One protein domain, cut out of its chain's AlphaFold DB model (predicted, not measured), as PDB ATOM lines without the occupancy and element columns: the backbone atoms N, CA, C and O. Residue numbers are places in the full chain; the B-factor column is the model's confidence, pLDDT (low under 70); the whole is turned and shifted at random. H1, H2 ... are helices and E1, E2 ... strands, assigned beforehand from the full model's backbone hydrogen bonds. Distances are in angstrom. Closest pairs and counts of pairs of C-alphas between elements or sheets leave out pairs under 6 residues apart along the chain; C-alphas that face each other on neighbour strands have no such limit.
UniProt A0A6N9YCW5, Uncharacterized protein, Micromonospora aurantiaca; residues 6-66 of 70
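This is residues 6 to 66 of the 70 residues of an uncharacterized protein of Micromonospora aurantiaca (UniProt A0A6N9YCW5). Three helices, H1, H2 and H3, pack together with their centres in a triangle: H1 and H3 run nearly parallel, and H2 slants across both. The short helix H4 packs on H2 and H3 away from H1, and beyond H4 a small hairpin of two strands, E1 and E2, makes one end of the longest axis, apart from H1, H2 and H3. The printed part has 61 residues with four named helices and two named strands, in the order H1, H2, H3, H4, E1, E2, and the class is mostly helix. The two strands make one antiparallel sheet, E1 - E2. The whole is compact, with a radius of gyration of the C-alphas of 10.8 A, and the C-alphas span 29 by 24 by 18 A.

The first element is H1, residues 6 to 14, which begins at C-alpha 6 at (-32.663, 53.754, -35.515) and is 12.3 A long from first to last C-alpha. H2, residues 20 to 30, is 15.1 A long by the same measure. H3, residues 34 to 45, is the longest helix, with 12 residues and 16.6 A; its C-alpha 34 is at (-20.877, 59.165, -29.744). H4, residues 50 to 54, has five residues and is 6.1 A long. E1, residues 56 to 59, is 9.5 A long. E2, residues 62 to 65, is 9.8 A long and ends at C-alpha 65 at (-21.085, 46.616, -12.135).

H1 touches H2, with the C-alphas of Val 9 and Ala 20 the closest at 5.0 A, at a steep tilt of 54 degrees, and the two run opposite ways. H1 also touches H3, which takes part with residues 41 to 45 alone; the closest C-alphas are those of Leu 12 and Ala 45, 5.8 A apart. H1 and H3 run the same way at a shallow tilt of 19 degrees. H2 and H3 form a helical hairpin, opposite ways at a steep tilt of 39 degrees. They touch through residues 37 to 41 alone of H3, and the closest C-alphas, of Leu 28 and Ala 37, are 6.2 A apart. H4 touches H2, with the C-alphas of Thr 30 and Leu 54 the closest at 6.6 A. H4 also touches H3, through residues 40 to 44 alone of H3; the closest C-alphas are those of Met 40 and Val 53, 5.7 A apart. H1 and H4 are apart. In H1, H2, H3 and H4 every O i to N i+4 pair is within hydrogen-bond range. The closest C-alphas of H4 and E1, those of Glu 51 and Ala 57, are 4.9 A apart, while H4 and E2 are apart. E1 and E2 form a hairpin of antiparallel neighbours, with 147 degrees between their directions. The C-alphas of Trp 56 and Ala 65 face each other at 4.1 A. N 57 and O 64 are within hydrogen-bond range at 2.8 A, and so are N 62 and O 59 at 2.9 A. Both strands are apart from H1, H2 and H3.

The two C-alphas farthest apart are those of Ala 14 and His 60, at 30.1 A, and the C-alphas of Ser 6 and Val 66, the first and last printed, are 26.7 A apart. The printed part has no cut, and the five links between its named elements are tight. The mean pLDDT of the printed part is 94.2, and no printed residue is under 70.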
ATOM      1  N   SER A   6     -32.261  54.579 -34.367       95.50
ATOM      2  CA  SER A   6     -32.663  53.754 -35.515       95.50
ATOM      3  C   SER A   6     -31.480  53.083 -36.234       95.50
ATOM      4  O   SER A   6     -31.580  51.916 -36.631       95.50
ATOM      5  N   ALA A   7     -30.344  53.775 -36.371       94.69
ATOM      6  CA  ALA A   7     -29.139  53.200 -36.966       94.69
ATOM      7  C   ALA A   7     -28.539  52.098 -36.079       94.69
ATOM      8  O   ALA A   7     -28.117  51.058 -36.591       94.69
ATOM      9  N   ILE A   8     -28.547  52.293 -34.757       95.94
ATOM     10  CA  ILE A   8     -28.089  51.288 -33.790       95.94
ATOM     11  C   ILE A   8     -28.984  50.049 -33.845       95.94
ATOM     12  O   ILE A   8     -28.479  48.947 -34.051       95.94
ATOM     13  N   VAL A   9     -30.305  50.227 -33.750       97.50
ATOM     14  CA  VAL A   9     -31.286  49.131 -33.832       97.50
ATOM     15  C   VAL A   9     -31.098  48.317 -35.110       97.50
ATOM     16  O   VAL A   9     -31.064  47.088 -35.069       97.50
ATOM     17  N   SER A  10     -30.925  48.990 -36.251       96.31
ATOM     18  CA  SER A  10     -30.708  48.319 -37.538       96.31
ATOM     19  C   SER A  10     -29.439  47.461 -37.530       96.31
ATOM     20  O   SER A  10     -29.458  46.326 -38.009       96.31
ATOM     21  N   ARG A  11     -28.346  47.967 -36.944       95.69
ATOM     22  CA  ARG A  11     -27.072  47.241 -36.835       95.69
ATOM     23  C   ARG A  11     -27.177  46.040 -35.892       95.69
ATOM     24  O   ARG A  11     -26.715  44.959 -36.244       95.69
ATOM     25  N   LEU A  12     -27.835  46.199 -34.745       95.88
ATOM     26  CA  LEU A  12     -28.049  45.118 -33.779       95.88
ATOM     27  C   LEU A  12     -28.938  44.003 -34.350       95.88
ATOM     28  O   LEU A  12     -28.616  42.825 -34.200       95.88
ATOM     29  N   ARG A  13     -30.002  44.350 -35.085       96.38
ATOM     30  CA  ARG A  13     -30.841  43.372 -35.800       96.38
ATOM     31  C   ARG A  13     -30.071  42.597 -36.855       96.38
ATOM     32  O   ARG A  13     -30.214  41.383 -36.935       96.38
ATOM     33  N   ALA A  14     -29.245  43.285 -37.642       95.56
ATOM     34  CA  ALA A  14     -28.394  42.635 -38.634       95.56
ATOM     35  C   ALA A  14     -27.398  41.651 -37.991       95.56
ATOM     36  O   ALA A  14     -27.034  40.660 -38.616       95.56
ATOM     37  N   ALA A  15     -27.009  41.892 -36.734       94.69
ATOM     38  CA  ALA A  15     -26.186  40.987 -35.935       94.69
ATOM     39  C   ALA A  15     -26.983  39.872 -35.218       94.69
ATOM     40  O   ALA A  15     -26.397  39.065 -34.503       94.69
ATOM     41  N   GLY A  16     -28.310  39.813 -35.386       94.38
ATOM     42  CA  GLY A  16     -29.171  38.798 -34.772       94.38
ATOM     43  C   GLY A  16     -29.641  39.119 -33.347       94.38
ATOM     44  O   GLY A  16     -30.161  38.231 -32.671       94.38
ATOM     45  N   CYS A  17     -29.490  40.359 -32.870       94.25
ATOM     46  CA  CYS A  17     -30.013  40.760 -31.561       94.25
ATOM     47  C   CYS A  17     -31.546  40.827 -31.606       94.25
ATOM     48  O   CYS A  17     -32.124  41.577 -32.396       94.25
ATOM     49  N   VAL A  18     -32.202  40.051 -30.740       94.44
ATOM     50  CA  VAL A  18     -33.671  39.945 -30.688       94.44
ATOM     51  C   VAL A  18     -34.311  41.191 -30.063       94.44
ATOM     52  O   VAL A  18     -35.371  41.620 -30.509       94.44
ATOM     53  N   PHE A  19     -33.644  41.809 -29.084       92.19
ATOM     54  CA  PHE A  19     -34.137  42.965 -28.322       92.19
ATOM     55  C   PHE A  19     -33.461  44.278 -28.740       92.19
ATOM     56  O   PHE A  19     -33.123  45.115 -27.907       92.19
ATOM     57  N   ALA A  20     -33.214  44.450 -30.040       95.19
ATOM     58  CA  ALA A  20     -32.384  45.531 -30.570       95.19
ATOM     59  C   ALA A  20     -32.807  46.942 -30.111       95.19
ATOM     60  O   ALA A  20     -31.940  47.766 -29.838       95.19
ATOM     61  N   GLU A  21     -34.107  47.232 -30.009       96.25
ATOM     62  CA  GLU A  21     -34.625  48.497 -29.472       96.25
ATOM     63  C   GLU A  21     -34.236  48.742 -28.011       96.25
ATOM     64  O   GLU A  21     -33.735  49.813 -27.671       96.25
ATOM     65  N   ASP A  22     -34.462  47.765 -27.136       96.25
ATOM     66  CA  ASP A  22     -34.120  47.877 -25.717       96.25
ATOM     67  C   ASP A  22     -32.610  48.007 -25.521       96.25
ATOM     68  O   ASP A  22     -32.144  48.895 -24.805       96.25
ATOM     69  N   GLU A  23     -31.839  47.196 -26.238       96.00
ATOM     70  CA  GLU A  23     -30.380  47.257 -26.226       96.00
ATOM     71  C   GLU A  23     -29.856  48.613 -26.724       96.00
ATOM     72  O   GLU A  23     -28.963  49.192 -26.105       96.00
ATOM     73  N   ALA A  24     -30.427  49.167 -27.800       96.69
ATOM     74  CA  ALA A  24     -30.041  50.476 -28.323       96.69
ATOM     75  C   ALA A  24     -30.280  51.593 -27.300       96.69
ATOM     76  O   ALA A  24     -29.410  52.445 -27.102       96.69
ATOM     77  N   ARG A  25     -31.430  51.565 -26.614       95.44
ATOM     78  CA  ARG A  25     -31.757  52.524 -25.550       95.44
ATOM     79  C   ARG A  25     -30.775  52.425 -24.387       95.44
ATOM     80  O   ARG A  25     -30.298  53.454 -23.912       95.44
ATOM     81  N   LEU A  26     -30.424  51.211 -23.966       95.62
ATOM     82  CA  LEU A  26     -29.449  50.985 -22.895       95.62
ATOM     83  C   LEU A  26     -28.040  51.452 -23.273       95.62
ATOM     84  O   LEU A  26     -27.371  52.097 -22.462       95.62
ATOM     85  N   ILE A  27     -27.603  51.181 -24.506       95.81
ATOM     86  CA  ILE A  27     -26.307  51.636 -25.019       95.81
ATOM     87  C   ILE A  27     -26.259  53.164 -25.056       95.81
ATOM     88  O   ILE A  27     -25.325  53.747 -24.515       95.81
ATOM     89  N   LEU A  28     -27.273  53.825 -25.622       95.19
ATOM     90  CA  LEU A  28     -27.326  55.289 -25.690       95.19
ATOM     91  C   LEU A  28     -27.407  55.946 -24.308       95.19
ATOM     92  O   LEU A  28     -26.799  56.990 -24.097       95.19
ATOM     93  N   ALA A  29     -28.123  55.336 -23.362       94.19
ATOM     94  CA  ALA A  29     -28.204  55.827 -21.989       94.19
ATOM     95  C   ALA A  29     -26.896  55.646 -21.196       94.19
ATOM     96  O   ALA A  29     -26.692  56.326 -20.190       94.19
ATOM     97  N   THR A  30     -26.033  54.718 -21.617       95.00
ATOM     98  CA  THR A  30     -24.774  54.388 -20.932       95.00
ATOM     99  C   THR A  30     -23.566  55.079 -21.568       95.00
ATOM    100  O   THR A  30     -22.633  55.467 -20.864       95.00
ATOM    101  N   ALA A  31     -23.570  55.247 -22.890       94.94
ATOM    102  CA  ALA A  31     -22.486  55.873 -23.630       94.94
ATOM    103  C   ALA A  31     -22.300  57.339 -23.212       94.94
ATOM    104  O   ALA A  31     -23.246  58.124 -23.183       94.94
ATOM    105  N   ARG A  32     -21.056  57.734 -22.922       93.31
ATOM    106  CA  ARG A  32     -20.732  59.127 -22.567       93.31
ATOM    107  C   ARG A  32     -20.450  59.980 -23.795       93.31
ATOM    108  O   ARG A  32     -20.546  61.203 -23.734       93.31
ATOM    109  N   THR A  33     -20.081  59.337 -24.900       93.31
ATOM    110  CA  THR A  33     -19.749  59.987 -26.165       93.31
ATOM    111  C   THR A  33     -20.350  59.220 -27.348       93.31
ATOM    112  O   THR A  33     -20.681  58.037 -27.224       93.31
ATOM    113  N   PRO A  34     -20.481  59.860 -28.521       92.44
ATOM    114  CA  PRO A  34     -20.877  59.165 -29.744       92.44
ATOM    115  C   PRO A  34     -19.949  58.005 -30.130       92.44
ATOM    116  O   PRO A  34     -20.422  56.986 -30.632       92.44
ATOM    117  N   ASP A  35     -18.647  58.155 -29.882       93.31
ATOM    118  CA  ASP A  35     -17.652  57.128 -30.197       93.31
ATOM    119  C   ASP A  35     -17.768  55.938 -29.233       93.31
ATOM    120  O   ASP A  35     -17.700  54.789 -29.673       93.31
ATOM    121  N   ASP A  36     -18.061  56.197 -27.950       94.31
ATOM    122  CA  ASP A  36     -18.383  55.150 -26.970       94.31
ATOM    123  C   ASP A  36     -19.590  54.332 -27.444       94.31
ATOM    124  O   ASP A  36     -19.542  53.102 -27.434       94.31
ATOM    125  N   ALA A  37     -20.654  55.001 -27.909       95.38
ATOM    126  CA  ALA A  37     -21.846  54.323 -28.411       95.38
ATOM    127  C   ALA A  37     -21.509  53.414 -29.602       95.38
ATOM    128  O   ALA A  37     -21.912  52.252 -29.610       95.38
ATOM    129  N   SER A  38     -20.720  53.891 -30.572       95.12
ATOM    130  CA  SER A  38     -20.295  53.063 -31.710       95.12
ATOM    131  C   SER A  38     -19.496  51.841 -31.251       95.12
ATOM    132  O   SER A  38     -19.806  50.719 -31.646       95.12
ATOM    133  N   ALA A  39     -18.523  52.034 -30.357       95.50
ATOM    134  CA  ALA A  39     -17.701  50.946 -29.830       95.50
ATOM    135  C   ALA A  39     -18.518  49.924 -29.021       95.50
ATOM    136  O   ALA A  39     -18.211  48.731 -29.015       95.50
ATOM    137  N   MET A  40     -19.559  50.365 -28.315       96.44
ATOM    138  CA  MET A  40     -20.491  49.479 -27.615       96.44
ATOM    139  C   MET A  40     -21.318  48.644 -28.597       96.44
ATOM    140  O   MET A  40     -21.415  47.428 -28.436       96.44
ATOM    141  N   VAL A  41     -21.855  49.267 -29.648       96.38
ATOM    142  CA  VAL A  41     -22.626  48.561 -30.681       96.38
ATOM    143  C   VAL A  41     -21.768  47.539 -31.416       96.38
ATOM    144  O   VAL A  41     -22.228  46.424 -31.646       96.38
ATOM    145  N   ASP A  42     -20.522  47.876 -31.743       96.25
ATOM    146  CA  ASP A  42     -19.612  46.953 -32.424       96.25
ATOM    147  C   ASP A  42     -19.293  45.725 -31.564       96.25
ATOM    148  O   ASP A  42     -19.344  44.598 -32.055       96.25
ATOM    149  N   ARG A  43     -19.051  45.917 -30.262       95.75
ATOM    150  CA  ARG A  43     -18.852  44.808 -29.317       95.75
ATOM    151  C   ARG A  43     -20.098  43.935 -29.183       95.75
ATOM    152  O   ARG A  43     -19.995  42.708 -29.213       95.75
ATOM    153  N   ARG A  44     -21.281  44.550 -29.091       96.31
ATOM    154  CA  ARG A  44     -22.550  43.819 -29.013       96.31
ATOM    155  C   ARG A  44     -22.820  43.013 -30.283       96.31
ATOM    156  O   ARG A  44     -23.192  41.844 -30.192       96.31
ATOM    157  N   ALA A  45     -22.577  43.613 -31.449       95.19
ATOM    158  CA  ALA A  45     -22.708  42.967 -32.752       95.19
ATOM    159  C   ALA A  45     -21.686  41.837 -32.964       95.19
ATOM    160  O   ALA A  45     -21.977  40.877 -33.671       95.19
ATOM    161  N   ALA A  46     -20.519  41.911 -32.318       94.75
ATOM    162  CA  ALA A  46     -19.533  40.833 -32.291       94.75
ATOM    163  C   ALA A  46     -19.923  39.661 -31.364       94.75
ATOM    164  O   ALA A  46     -19.176  38.691 -31.260       94.75
ATOM    165  N   GLY A  47     -21.082  39.732 -30.698       93.50
ATOM    166  CA  GLY A  47     -21.601  38.666 -29.842       93.50
ATOM    167  C   GLY A  47     -21.234  38.799 -28.365       93.50
ATOM    168  O   GLY A  47     -21.499  37.872 -27.602       93.50
ATOM    169  N   GLN A  48     -20.651  39.925 -27.935       93.12
ATOM    170  CA  GLN A  48     -20.405  40.150 -26.512       93.12
ATOM    171  C   GLN A  48     -21.741  40.295 -25.752       93.12
ATOM    172  O   GLN A  48     -22.650  40.957 -26.272       93.12
ATOM    173  N   PRO A  49     -21.875  39.717 -24.538       92.81
ATOM    174  CA  PRO A  49     -23.038  39.938 -23.681       92.81
ATOM    175  C   PRO A  49     -23.273  41.428 -23.440       92.81
ATOM    176  O   PRO A  49     -22.316  42.188 -23.254       92.81
ATOM    177  N   LEU A  50     -24.537  41.850 -23.435       93.38
ATOM    178  CA  LEU A  50     -24.896  43.259 -23.301       93.38
ATOM    179  C   LEU A  50     -24.347  43.844 -21.997       93.38
ATOM    180  O   LEU A  50     -23.787  44.932 -21.996       93.38
ATOM    181  N   GLU A  51     -24.428  43.099 -20.907       94.31
ATOM    182  CA  GLU A  51     -23.988  43.504 -19.577       94.31
ATOM    183  C   GLU A  51     -22.486  43.814 -19.559       94.31
ATOM    184  O   GLU A  51     -22.053  44.805 -18.973       94.31
ATOM    185  N   HIS A  52     -21.682  43.026 -20.280       93.69
ATOM    186  CA  HIS A  52     -20.242  43.268 -20.443       93.69
ATOM    187  C   HIS A  52     -19.956  44.461 -21.362       93.69
ATOM    188  O   HIS A  52     -18.968  45.171 -21.176       93.69
ATOM    189  N   VAL A  53     -20.816  44.712 -22.353       95.00
ATOM    190  CA  VAL A  53     -20.723  45.900 -23.214       95.00
ATOM    191  C   VAL A  53     -21.023  47.174 -22.420       95.00
ATOM    192  O   VAL A  53     -20.287  48.158 -22.553       95.00
ATOM    193  N   LEU A  54     -22.079  47.140 -21.602       94.38
ATOM    194  CA  LEU A  54     -22.526  48.221 -20.723       94.38
ATOM    195  C   LEU A  54     -21.585  48.425 -19.521       94.38
ATOM    196  O   LEU A  54     -21.485  49.540 -19.010       94.38
ATOM    197  N   GLY A  55     -20.893  47.369 -19.083       93.44
ATOM    198  CA  GLY A  55     -20.112  47.337 -17.841       93.44
ATOM    199  C   GLY A  55     -20.976  47.198 -16.583       93.44
ATOM    200  O   GLY A  55     -20.497  47.409 -15.470       93.44
ATOM    201  N   TRP A  56     -22.264  46.893 -16.748       94.38
ATOM    202  CA  TRP A  56     -23.218  46.709 -15.663       94.38
ATOM    203  C   TRP A  56     -24.413  45.857 -16.110       94.38
ATOM    204  O   TRP A  56     -24.744  45.811 -17.294       94.38
ATOM    205  N   ALA A  57     -25.083  45.220 -15.152       92.75
ATOM    206  CA  ALA A  57     -26.334  44.489 -15.332       92.75
ATOM    207  C   ALA A  57     -27.442  45.095 -14.465       92.75
ATOM    208  O   ALA A  57     -27.180  45.591 -13.363       92.75
ATOM    209  N   GLU A  58     -28.683  45.063 -14.953       90.94
ATOM    210  CA  GLU A  58     -29.838  45.398 -14.123       90.94
ATOM    211  C   GLU A  58     -30.233  44.191 -13.272       90.94
ATOM    212  O   GLU A  58     -30.476  43.103 -13.789       90.94
ATOM    213  N   PHE A  59     -30.328  44.384 -11.961       89.25
ATOM    214  CA  PHE A  59     -30.763  43.354 -11.031       89.25
ATOM    215  C   PHE A  59     -31.711  43.953  -9.998       89.25
ATOM    216  O   PHE A  59     -31.315  44.802  -9.203       89.25
ATOM    217  N   HIS A  60     -32.982  43.535 -10.018       90.81
ATOM    218  CA  HIS A  60     -34.027  44.077  -9.135       90.81
ATOM    219  C   HIS A  60     -34.100  45.623  -9.137       90.81
ATOM    220  O   HIS A  60     -34.287  46.249  -8.094       90.81
ATOM    221  N   GLY A  61     -33.936  46.252 -10.308       88.62
ATOM    222  CA  GLY A  61     -33.947  47.714 -10.459       88.62
ATOM    223  C   GLY A  61     -32.661  48.422 -10.009       88.62
ATOM    224  O   GLY A  61     -32.600  49.651 -10.024       88.62
ATOM    225  N   LEU A  62     -31.627  47.675  -9.617       89.00
ATOM    226  CA  LEU A  62     -30.297  48.194  -9.306       89.00
ATOM    227  C   LEU A  62     -29.354  47.974 -10.490       89.00
ATOM    228  O   LEU A  62     -29.452  46.968 -11.185       89.00
ATOM    229  N   ARG A  63     -28.403  48.891 -10.690       91.31
ATOM    230  CA  ARG A  63     -27.304  48.711 -11.648       91.31
ATOM    231  C   ARG A  63     -26.091  48.153 -10.919       91.31
ATOM    232  O   ARG A  63     -25.512  48.842 -10.080       91.31
ATOM    233  N   ILE A  64     -25.725  46.918 -11.232       92.44
ATOM    234  CA  ILE A  64     -24.591  46.212 -10.627       92.44
ATOM    235  C   ILE A  64     -23.448  46.195 -11.636       92.44
ATOM    236  O   ILE A  64     -23.668  45.802 -12.774       92.44
ATOM    237  N   ALA A  65     -22.249  46.633 -11.247       91.25
ATOM    238  CA  ALA A  65     -21.085  46.616 -12.135       91.25
ATOM    239  C   ALA A  65     -20.694  45.176 -12.505       91.25
ATOM    240  O   ALA A  65     -20.725  44.291 -11.649       91.25
ATOM    241  N   VAL A  66     -20.329  44.955 -13.769       89.88
ATOM    242  CA  VAL A  66     -19.953  43.635 -14.299       89.88
ATOM    243  C   VAL A  66     -18.613  43.739 -15.017       89.88
ATOM    244  O   VAL A  66     -18.384  44.664 -15.796       89.88
TER     245      VAL A  66